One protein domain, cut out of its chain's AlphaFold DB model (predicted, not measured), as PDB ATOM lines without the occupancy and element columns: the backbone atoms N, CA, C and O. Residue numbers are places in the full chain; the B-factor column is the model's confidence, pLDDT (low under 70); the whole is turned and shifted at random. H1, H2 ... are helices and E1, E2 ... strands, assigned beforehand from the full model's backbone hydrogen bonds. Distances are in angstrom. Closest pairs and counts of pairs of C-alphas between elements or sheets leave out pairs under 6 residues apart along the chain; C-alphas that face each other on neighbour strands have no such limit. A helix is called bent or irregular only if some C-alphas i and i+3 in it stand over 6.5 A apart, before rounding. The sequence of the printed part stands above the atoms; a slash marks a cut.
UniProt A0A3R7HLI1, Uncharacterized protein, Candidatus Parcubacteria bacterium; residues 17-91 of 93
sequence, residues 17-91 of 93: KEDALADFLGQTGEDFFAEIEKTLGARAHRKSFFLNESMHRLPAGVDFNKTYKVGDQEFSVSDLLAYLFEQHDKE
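Overview. This is residues 17 to 91 of the 93 residues of an uncharacterized protein of Candidatus Parcubacteria bacterium (UniProt A0A3R7HLI1). H1, H2 and H3 pack, crossed, on a fourth helix, H4, near the middle, and a small hairpin, E1 and E2, makes one end of the longest axis. The 75 printed residues hold, in order, H1, H2, H3, E1, E2, H4, mostly helix; the sheet E1 - E2 is antiparallel. The whole is compact, radius of gyration of the C-alphas 11.6 A, spanning 34 by 27 by 20 A.

Along the chain. H1, residues 17 to 25, begins at C-alpha 17 (49.106, -33.283, -55.657). H2, residues 29 to 43, 17.7 A, is irregular: C-alphas 39 and 42 are 9.3 A apart. H3 is residues 47 to 57, E1 67 to 70, E2 73 to 76. H4, residues 77 to 91, 22.5 A, ends at C-alpha 91 (48.283, -47.336, -44.455).

Arrangement. H1 touches H2's residues 29 to 32 alone, about perpendicular at 78 degrees; closest C-alphas, Leu 21 and Gly 29, 6.1 A. H4 touches H3 at a steep tilt of 54 degrees; closest C-alphas, Lys 47 and Phe 85, 6.6 A. In hairpin E1 and E2, N 68 and O 75 are 2.8 A apart, within hydrogen-bond range. Every O i to N i+4 pair is within range in H3; 4 of 5 in H1, 9 of 11 in H2 and H4.

Size, cuts and confidence. The printed part has no cut and no long link. Residues 90 to 91 are under pLDDT 70.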
ATOM      1  N   LYS A  17      49.299 -33.996 -56.926       93.00
ATOM      2  CA  LYS A  17      49.106 -33.283 -55.657       93.00
ATOM      3  C   LYS A  17      50.360 -33.313 -54.781       93.00
ATOM      4  O   LYS A  17      50.541 -32.378 -54.007       93.00
ATOM      5  N   GLU A  18      51.215 -34.335 -54.901       92.88
ATOM      6  CA  GLU A  18      52.474 -34.411 -54.146       92.88
ATOM      7  C   GLU A  18      53.425 -33.263 -54.511       92.88
ATOM      8  O   GLU A  18      53.995 -32.633 -53.625       92.88
ATOM      9  N   ASP A  19      53.539 -32.936 -55.798       92.12
ATOM     10  CA  ASP A  19      54.360 -31.835 -56.300       92.12
ATOM     11  C   ASP A  19      53.830 -30.485 -55.803       92.12
ATOM     12  O   ASP A  19      54.607 -29.604 -55.431       92.12
ATOM     13  N   ALA A  20      52.502 -30.319 -55.783       92.56
ATOM     14  CA  ALA A  20      51.863 -29.118 -55.253       92.56
ATOM     15  C   ALA A  20      52.112 -28.974 -53.745       92.56
ATOM     16  O   ALA A  20      52.451 -27.885 -53.287       92.56
ATOM     17  N   LEU A  21      51.998 -30.074 -52.992       93.69
ATOM     18  CA  LEU A  21      52.337 -30.138 -51.568       93.69
ATOM     19  C   LEU A  21      53.796 -29.754 -51.330       93.69
ATOM     20  O   LEU A  21      54.069 -28.853 -50.540       93.69
ATOM     21  N   ALA A  22      54.726 -30.384 -52.043       92.50
ATOM     22  CA  ALA A  22      56.151 -30.153 -51.851       92.50
ATOM     23  C   ALA A  22      56.571 -28.709 -52.157       92.50
ATOM     24  O   ALA A  22      57.453 -28.164 -51.497       92.50
ATOM     25  N   ASP A  23      55.910 -28.068 -53.121       91.00
ATOM     26  CA  ASP A  23      56.195 -26.691 -53.513       91.00
ATOM     27  C   ASP A  23      55.919 -25.678 -52.398       91.00
ATOM     28  O   ASP A  23      56.737 -24.787 -52.176       91.00
ATOM     29  N   PHE A  24      54.802 -25.816 -51.674       90.94
ATOM     30  CA  PHE A  24      54.476 -24.887 -50.586       90.94
ATOM     31  C   PHE A  24      54.992 -25.338 -49.220       90.94
ATOM     32  O   PHE A  24      55.231 -24.493 -48.360       90.94
ATOM     33  N   LEU A  25      55.165 -26.644 -49.004       92.50
ATOM     34  CA  LEU A  25      55.763 -27.176 -47.779       92.50
ATOM     35  C   LEU A  25      57.282 -26.969 -47.753       92.50
ATOM     36  O   LEU A  25      57.867 -26.916 -46.677       92.50
ATOM     37  N   GLY A  26      57.925 -26.852 -48.920       91.00
ATOM     38  CA  GLY A  26      59.385 -26.790 -49.043       91.00
ATOM     39  C   GLY A  26      60.090 -28.117 -48.733       91.00
ATOM     40  O   GLY A  26      61.318 -28.161 -48.698       91.00
ATOM     41  N   GLN A  27      59.326 -29.186 -48.511       93.50
ATOM     42  CA  GLN A  27      59.773 -30.545 -48.205       93.50
ATOM     43  C   GLN A  27      58.732 -31.556 -48.692       93.50
ATOM     44  O   GLN A  27      57.646 -31.165 -49.116       93.50
ATOM     45  N   THR A  28      59.039 -32.852 -48.650       92.94
ATOM     46  CA  THR A  28      58.078 -33.872 -49.088       92.94
ATOM     47  C   THR A  28      56.859 -33.923 -48.159       92.94
ATOM     48  O   THR A  28      56.939 -33.587 -46.973       92.94
ATOM     49  N   GLY A  29      55.706 -34.342 -48.694       91.62
ATOM     50  CA  GLY A  29      54.503 -34.541 -47.880       91.62
ATOM     51  C   GLY A  29      54.708 -35.587 -46.777       91.62
ATOM     52  O   GLY A  29      54.232 -35.389 -45.662       91.62
ATOM     53  N   GLU A  30      55.472 -36.642 -47.070       91.62
ATOM     54  CA  GLU A  30      55.827 -37.703 -46.121       91.62
ATOM     55  C   GLU A  30      56.631 -37.157 -44.935       91.62
ATOM     56  O   GLU A  30      56.250 -37.376 -43.784       91.62
ATOM     57  N   ASP A  31      57.682 -36.373 -45.200       93.75
ATOM     58  CA  ASP A  31      58.489 -35.750 -44.144       93.75
ATOM     59  C   ASP A  31      57.626 -34.841 -43.259       93.75
ATOM     60  O   ASP A  31      57.683 -34.908 -42.029       93.75
ATOM     61  N   PHE A  32      56.762 -34.029 -43.875       94.19
ATOM     62  CA  PHE A  32      55.855 -33.144 -43.145       94.19
ATOM     63  C   PHE A  32      54.848 -33.919 -42.285       94.19
ATOM     64  O   PHE A  32      54.590 -33.545 -41.136       94.19
ATOM     65  N   PHE A  33      54.299 -35.021 -42.801       92.75
ATOM     66  CA  PHE A  33      53.406 -35.881 -42.031       92.75
ATOM     67  C   PHE A  33      54.136 -36.503 -40.836       92.75
ATOM     68  O   PHE A  33      53.636 -36.430 -39.711       92.75
ATOM     69  N   ALA A  34      55.344 -37.031 -41.043       92.31
ATOM     70  CA  ALA A  34      56.164 -37.621 -39.987       92.31
ATOM     71  C   ALA A  34      56.517 -36.608 -38.878       92.31
ATOM     72  O   ALA A  34      56.529 -36.950 -37.693       92.31
ATOM     73  N   GLU A  35      56.761 -35.338 -39.216       93.81
ATOM     74  CA  GLU A  35      56.984 -34.272 -38.228       93.81
ATOM     75  C   GLU A  35      55.753 -34.003 -37.350       93.81
ATOM     76  O   GLU A  35      55.871 -33.783 -36.132       93.81
ATOM     77  N   ILE A  36      54.567 -34.025 -37.956       92.75
ATOM     78  CA  ILE A  36      53.294 -33.863 -37.250       92.75
ATOM     79  C   ILE A  36      53.011 -35.089 -36.388       92.75
ATOM     80  O   ILE A  36      52.661 -34.941 -35.214       92.75
ATOM     81  N   GLU A  37      53.228 -36.292 -36.916       92.12
ATOM     82  CA  GLU A  37      53.099 -37.545 -36.173       92.12
ATOM     83  C   GLU A  37      54.034 -37.584 -34.967       92.12
ATOM     84  O   GLU A  37      53.604 -37.898 -33.859       92.12
ATOM     85  N   LYS A  38      55.283 -37.146 -35.116       92.81
ATOM     86  CA  LYS A  38      56.230 -37.036 -33.998       92.81
ATOM     87  C   LYS A  38      55.740 -36.098 -32.890       92.81
ATOM     88  O   LYS A  38      56.108 -36.269 -31.730       92.81
ATOM     89  N   THR A  39      54.924 -35.104 -33.236       92.12
ATOM     90  CA  THR A  39      54.415 -34.100 -32.295       92.12
ATOM     91  C   THR A  39      53.114 -34.539 -31.629       92.12
ATOM     92  O   THR A  39      52.959 -34.420 -30.414       92.12
ATOM     93  N   LEU A  40      52.161 -35.035 -32.416       90.19
ATOM     94  CA  LEU A  40      50.821 -35.394 -31.955       90.19
ATOM     95  C   LEU A  40      50.698 -36.873 -31.547       90.19
ATOM     96  O   LEU A  40      49.721 -37.253 -30.890       90.19
ATOM     97  N   GLY A  41      51.658 -37.716 -31.931       89.19
ATOM     98  CA  GLY A  41      51.613 -39.169 -31.785       89.19
ATOM     99  C   GLY A  41      50.368 -39.751 -32.453       89.19
ATOM    100  O   GLY A  41      49.967 -39.338 -33.536       89.19
ATOM    101  N   ALA A  42      49.664 -40.628 -31.732       86.19
ATOM    102  CA  ALA A  42      48.406 -41.226 -32.186       86.19
ATOM    103  C   ALA A  42      47.301 -40.207 -32.537       86.19
ATOM    104  O   ALA A  42      46.319 -40.555 -33.188       86.19
ATOM    105  N   ARG A  43      47.412 -38.942 -32.099       87.81
ATOM    106  CA  ARG A  43      46.448 -37.897 -32.474       87.81
ATOM    107  C   ARG A  43      46.680 -37.355 -33.885       87.81
ATOM    108  O   ARG A  43      45.753 -36.745 -34.403       87.81
ATOM    109  N   ALA A  44      47.848 -37.570 -34.497       87.69
ATOM    110  CA  ALA A  44      48.081 -37.206 -35.895       87.69
ATOM    111  C   ALA A  44      47.142 -37.967 -36.836       87.69
ATOM    112  O   ALA A  44      46.622 -37.371 -37.764       87.69
ATOM    113  N   HIS A  45      46.791 -39.210 -36.497       86.12
ATOM    114  CA  HIS A  45      45.795 -40.051 -37.187       86.12
ATOM    115  C   HIS A  45      44.340 -39.586 -36.983       86.12
ATOM    116  O   HIS A  45      43.372 -40.312 -37.185       86.12
ATOM    117  N   ARG A  46      44.136 -38.350 -36.519       90.94
ATOM    118  CA  ARG A  46      42.829 -37.692 -36.514       90.94
ATOM    119  C   ARG A  46      42.903 -36.489 -37.434       90.94
ATOM    120  O   ARG A  46      43.529 -35.490 -37.077       90.94
ATOM    121  N   LYS A  47      42.161 -36.535 -38.543       90.25
ATOM    122  CA  LYS A  47      42.124 -35.481 -39.573       90.25
ATOM    123  C   LYS A  47      42.038 -34.064 -38.998       90.25
ATOM    124  O   LYS A  47      42.780 -33.187 -39.415       90.25
ATOM    125  N   SER A  48      41.180 -33.834 -38.000       92.06
ATOM    126  CA  SER A  48      41.030 -32.513 -37.373       92.06
ATOM    127  C   SER A  48      42.293 -32.022 -36.656       92.06
ATOM    128  O   SER A  48      42.606 -30.838 -36.714       92.06
ATOM    129  N   PHE A  49      43.006 -32.916 -35.967       92.25
ATOM    130  CA  PHE A  49      44.236 -32.578 -35.249       92.25
ATOM    131  C   PHE A  49      45.401 -32.404 -36.216       92.25
ATOM    132  O   PHE A  49      46.141 -31.435 -36.073       92.25
ATOM    133  N   PHE A  50      45.512 -33.287 -37.212       94.06
ATOM    134  CA  PHE A  50      46.485 -33.148 -38.288       94.06
ATOM    135  C   PHE A  50      46.329 -31.805 -38.991       94.06
ATOM    136  O   PHE A  50      47.259 -31.017 -38.986       94.06
ATOM    137  N   LEU A  51      45.141 -31.502 -39.524       93.56
ATOM    138  CA  LEU A  51      44.911 -30.255 -40.254       93.56
ATOM    139  C   LEU A  51      45.205 -29.032 -39.384       93.56
ATOM    140  O   LEU A  51      45.841 -28.098 -39.857       93.56
ATOM    141  N   ASN A  52      44.795 -29.040 -38.114       93.75
ATOM    142  CA  ASN A  52      45.087 -27.933 -37.211       93.75
ATOM    143  C   ASN A  52      46.599 -27.737 -37.003       93.75
ATOM    144  O   ASN A  52      47.091 -26.621 -37.129       93.75
ATOM    145  N   GLU A  53      47.340 -28.808 -36.713       94.12
ATOM    146  CA  GLU A  53      48.793 -28.736 -36.516       94.12
ATOM    147  C   GLU A  53      49.530 -28.379 -37.812       94.12
ATOM    148  O   GLU A  53      50.424 -27.535 -37.788       94.12
ATOM    149  N   SER A  54      49.115 -28.942 -38.949       93.00
ATOM    150  CA  SER A  54      49.654 -28.622 -40.271       93.00
ATOM    151  C   SER A  54      49.615 -27.126 -40.527       93.00
ATOM    152  O   SER A  54      50.637 -26.541 -40.860       93.00
ATOM    153  N   MET A  55      48.468 -26.485 -40.293       90.81
ATOM    154  CA  MET A  55      48.284 -25.047 -40.521       90.81
ATOM    155  C   MET A  55      49.213 -24.187 -39.655       90.81
ATOM    156  O   MET A  55      49.624 -23.113 -40.087       90.81
ATOM    157  N   HIS A  56      49.577 -24.654 -38.456       90.94
ATOM    158  CA  HIS A  56      50.544 -23.978 -37.587       90.94
ATOM    159  C   HIS A  56      52.003 -24.183 -38.010       90.94
ATOM    160  O   HIS A  56      52.861 -23.396 -37.613       90.94
ATOM    161  N   ARG A  57      52.289 -25.229 -38.790       90.06
ATOM    162  CA  ARG A  57      53.642 -25.616 -39.216       90.06
ATOM    163  C   ARG A  57      53.997 -25.223 -40.637       90.06
ATOM    164  O   ARG A  57      55.138 -25.427 -41.042       90.06
ATOM    165  N   LEU A  58      53.048 -24.681 -41.392       91.00
ATOM    166  CA  LEU A  58      53.331 -24.228 -42.746       91.00
ATOM    167  C   LEU A  58      54.444 -23.170 -42.754       91.00
ATOM    168  O   LEU A  58      54.495 -22.322 -41.854       91.00
ATOM    169  N   PRO A  59      55.309 -23.179 -43.782       88.25
ATOM    170  CA  PRO A  59      56.331 -22.157 -43.944       88.25
ATOM    171  C   PRO A  59      55.757 -20.735 -43.935       88.25
ATOM    172  O   PRO A  59      54.660 -20.464 -44.434       88.25
ATOM    173  N   ALA A  60      56.532 -19.793 -43.394       84.75
ATOM    174  CA  ALA A  60      56.162 -18.384 -43.421       84.75
ATOM    175  C   ALA A  60      56.029 -17.903 -44.876       84.75
ATOM    176  O   ALA A  60      56.966 -18.025 -45.662       84.75
ATOM    177  N   GLY A  61      54.867 -17.343 -45.221       82.38
ATOM    178  CA  GLY A  61      54.569 -16.867 -46.576       82.38
ATOM    179  C   GLY A  61      53.675 -17.791 -47.405       82.38
ATOM    180  O   GLY A  61      53.323 -17.415 -48.521       82.38
ATOM    181  N   VAL A  62      53.256 -18.950 -46.878       87.62
ATOM    182  CA  VAL A  62      52.174 -19.728 -47.500       87.62
ATOM    183  C   VAL A  62      50.865 -18.938 -47.414       87.62
ATOM    184  O   VAL A  62      50.413 -18.571 -46.329       87.62
ATOM    185  N   ASP A  63      50.260 -18.669 -48.570       87.06
ATOM    186  CA  ASP A  63      48.953 -18.020 -48.665       87.06
ATOM    187  C   ASP A  63      47.840 -19.072 -48.639       87.06
ATOM    188  O   ASP A  63      47.677 -19.859 -49.569       87.06
ATOM    189  N   PHE A  64      47.047 -19.060 -47.572       85.00
ATOM    190  CA  PHE A  64      45.920 -19.973 -47.380       85.00
ATOM    191  C   PHE A  64      44.781 -19.775 -48.383       85.00
ATOM    192  O   PHE A  64      43.999 -20.699 -48.598       85.00
ATOM    193  N   ASN A  65      44.674 -18.586 -48.984       86.62
ATOM    194  CA  ASN A  65      43.655 -18.288 -49.989       86.62
ATOM    195  C   ASN A  65      44.105 -18.677 -51.399       86.62
ATOM    196  O   ASN A  65      43.307 -18.602 -52.335       86.62
ATOM    197  N   LYS A  66      45.370 -19.077 -51.567       86.38
ATOM    198  CA  LYS A  66      45.902 -19.499 -52.855       86.38
ATOM    199  C   LYS A  66      45.351 -20.872 -53.234       86.38
ATOM    200  O   LYS A  66      45.328 -21.803 -52.426       86.38
ATOM    201  N   THR A  67      44.962 -20.997 -54.497       91.38
ATOM    202  CA  THR A  67      44.668 -22.277 -55.134       91.38
ATOM    203  C   THR A  67      45.878 -22.772 -55.920       91.38
ATOM    204  O   THR A  67      46.699 -22.003 -56.425       91.38
ATOM    205  N   TYR A  68      46.007 -24.090 -55.986       90.81
ATOM    206  CA  TYR A  68      47.057 -24.798 -56.701       90.81
ATOM    207  C   TYR A  68      46.399 -25.625 -57.793       90.81
ATOM    208  O   TYR A  68      45.509 -26.438 -57.525       90.81
ATOM    209  N   LYS A  69      46.839 -25.416 -59.031       93.12
ATOM    210  CA  LYS A  69      46.271 -26.092 -60.191       93.12
ATOM    211  C   LYS A  69      46.981 -27.416 -60.431       93.12
ATOM    212  O   LYS A  69      48.154 -27.431 -60.788       93.12
ATOM    213  N   VAL A  70      46.280 -28.526 -60.236       92.31
ATOM    214  CA  VAL A  70      46.783 -29.886 -60.464       92.31
ATOM    215  C   VAL A  70      46.010 -30.479 -61.640       92.31
ATOM    216  O   VAL A  70      44.840 -30.846 -61.509       92.31
ATOM    217  N   GLY A  71      46.649 -30.534 -62.811       89.69
ATOM    218  CA  GLY A  71      45.965 -30.825 -64.074       89.69
ATOM    219  C   GLY A  71      44.855 -29.807 -64.373       89.69
ATOM    220  O   GLY A  71      45.108 -28.603 -64.426       89.69
ATOM    221  N   ASP A  72      43.625 -30.294 -64.540       89.56
ATOM    222  CA  ASP A  72      42.438 -29.466 -64.817       89.56
ATOM    223  C   ASP A  72      41.670 -29.045 -63.551       89.56
ATOM    224  O   ASP A  72      40.623 -28.406 -63.642       89.56
ATOM    225  N   GLN A  73      42.160 -29.422 -62.366       92.44
ATOM    226  CA  GLN A  73      41.497 -29.165 -61.091       92.44
ATOM    227  C   GLN A  73      42.277 -28.154 -60.254       92.44
ATOM    228  O   GLN A  73      43.506 -28.140 -60.252       92.44
ATOM    229  N   GLU A  74      41.553 -27.338 -59.499       93.75
ATOM    230  CA  GLU A  74      42.126 -26.420 -58.520       93.75
ATOM    231  C   GLU A  74      41.888 -26.946 -57.107       93.75
ATOM    232  O   GLU A  74      40.787 -27.389 -56.777       93.75
ATOM    233  N   PHE A  75      42.924 -26.885 -56.275       93.81
ATOM    234  CA  PHE A  75      42.885 -27.321 -54.884       93.81
ATOM    235  C   PHE A  75      43.352 -26.195 -53.970       93.81
ATOM    236  O   PHE A  75      44.351 -25.532 -54.254       93.81
ATOM    237  N   SER A  76      42.652 -25.979 -52.859       94.06
ATOM    238  CA  SER A  76      43.147 -25.093 -51.804       94.06
ATOM    239  C   SER A  76      44.275 -25.757 -51.008       94.06
ATOM    240  O   SER A  76      44.453 -26.978 -51.045       94.06
ATOM    241  N   VAL A  77      45.007 -24.965 -50.217       92.56
ATOM    242  CA  VAL A  77      45.984 -25.488 -49.244       92.56
ATOM    243  C   VAL A  77      45.336 -26.529 -48.325       92.56
ATOM    244  O   VAL A  77      45.903 -27.594 -48.085       92.56
ATOM    245  N   SER A  78      44.122 -26.258 -47.840       92.69
ATOM    246  CA  SER A  78      43.395 -27.186 -46.968       92.69
ATOM    247  C   SER A  78      43.024 -28.491 -47.674       92.69
ATOM    248  O   SER A  78      43.123 -29.549 -47.052       92.69
ATOM    249  N   ASP A  79      42.655 -28.444 -48.956       94.62
ATOM    250  CA  ASP A  79      42.349 -29.652 -49.736       94.62
ATOM    251  C   ASP A  79      43.597 -30.512 -49.949       94.62
ATOM    252  O   ASP A  79      43.542 -31.735 -49.815       94.62
ATOM    253  N   LEU A  80      44.739 -29.881 -50.236       94.75
ATOM    254  CA  LEU A  80      46.014 -30.578 -50.407       94.75
ATOM    255  C   LEU A  80      46.489 -31.217 -49.097       94.75
ATOM    256  O   LEU A  80      46.905 -32.374 -49.096       94.75
ATOM    257  N   LEU A  81      46.371 -30.516 -47.967       94.50
ATOM    258  CA  LEU A  81      46.681 -31.082 -46.650       94.50
ATOM    259  C   LEU A  81      45.720 -32.220 -46.273       94.50
ATOM    260  O   LEU A  81      46.137 -33.214 -45.683       94.50
ATOM    261  N   ALA A  82      44.436 -32.107 -46.619       94.00
ATOM    262  CA  ALA A  82      43.470 -33.181 -46.407       94.00
ATOM    263  C   ALA A  82      43.798 -34.417 -47.256       94.00
ATOM    264  O   ALA A  82      43.701 -35.531 -46.747       94.00
ATOM    265  N   TYR A  83      44.221 -34.222 -48.507       94.25
ATOM    266  CA  TYR A  83      44.727 -35.298 -49.356       94.25
ATOM    267  C   TYR A  83      45.948 -35.974 -48.731       94.25
ATOM    268  O   TYR A  83      45.978 -37.198 -48.666       94.25
ATOM    269  N   LEU A  84      46.916 -35.193 -48.231       93.56
ATOM    270  CA  LEU A  84      48.102 -35.731 -47.565       93.56
ATOM    271  C   LEU A  84      47.714 -36.631 -46.387       93.56
ATOM    272  O   LEU A  84      48.177 -37.764 -46.302       93.56
ATOM    273  N   PHE A  85      46.808 -36.162 -45.523       93.56
ATOM    274  CA  PHE A  85      46.278 -36.981 -44.434       93.56
ATOM    275  C   PHE A  85      45.678 -38.295 -44.952       93.56
ATOM    276  O   PHE A  85      46.010 -39.360 -44.455       93.56
ATOM    277  N   GLU A  86      44.825 -38.235 -45.975       92.06
ATOM    278  CA  GLU A  86      44.147 -39.414 -46.525       92.06
ATOM    279  C   GLU A  86      45.085 -40.417 -47.205       92.06
ATOM    280  O   GLU A  86      44.687 -41.570 -47.362       92.06
ATOM    281  N   GLN A  87      46.282 -40.011 -47.637       89.50
ATOM    282  CA  GLN A  87      47.294 -40.943 -48.144       89.50
ATOM    283  C   GLN A  87      47.930 -41.741 -47.003       89.50
ATOM    284  O   GLN A  87      47.994 -42.961 -47.089       89.50
ATOM    285  N   HIS A  88      48.318 -41.071 -45.917       84.62
ATOM    286  CA  HIS A  88      49.041 -41.700 -44.804       84.62
ATOM    287  C   HIS A  88      48.127 -42.378 -43.769       84.62
ATOM    288  O   HIS A  88      48.536 -43.328 -43.110       84.62
ATOM    289  N   ASP A  89      46.873 -41.940 -43.647       79.56
ATOM    290  CA  ASP A  89      45.869 -42.562 -42.769       79.56
ATOM    291  C   ASP A  89      45.355 -43.902 -43.337       79.56
ATOM    292  O   ASP A  89      44.886 -44.761 -42.597       79.56
ATOM    293  N   LYS A  90      45.489 -44.129 -44.655       61.12
ATOM    294  CA  LYS A  90      45.075 -45.380 -45.321       61.12
ATOM    295  C   LYS A  90      46.068 -46.534 -45.184       61.12
ATOM    296  O   LYS A  90      45.721 -47.653 -45.549       61.12
ATOM    297  N   GLU A  91      47.268 -46.293 -44.666       54.56
ATOM    298  CA  GLU A  91      48.283 -47.336 -44.455       54.56
ATOM    299  C   GLU A  91      48.153 -48.061 -43.096       54.56
ATOM    300  O   GLU A  91      49.021 -48.858 -42.746       54.56
TER     301      GLU A  91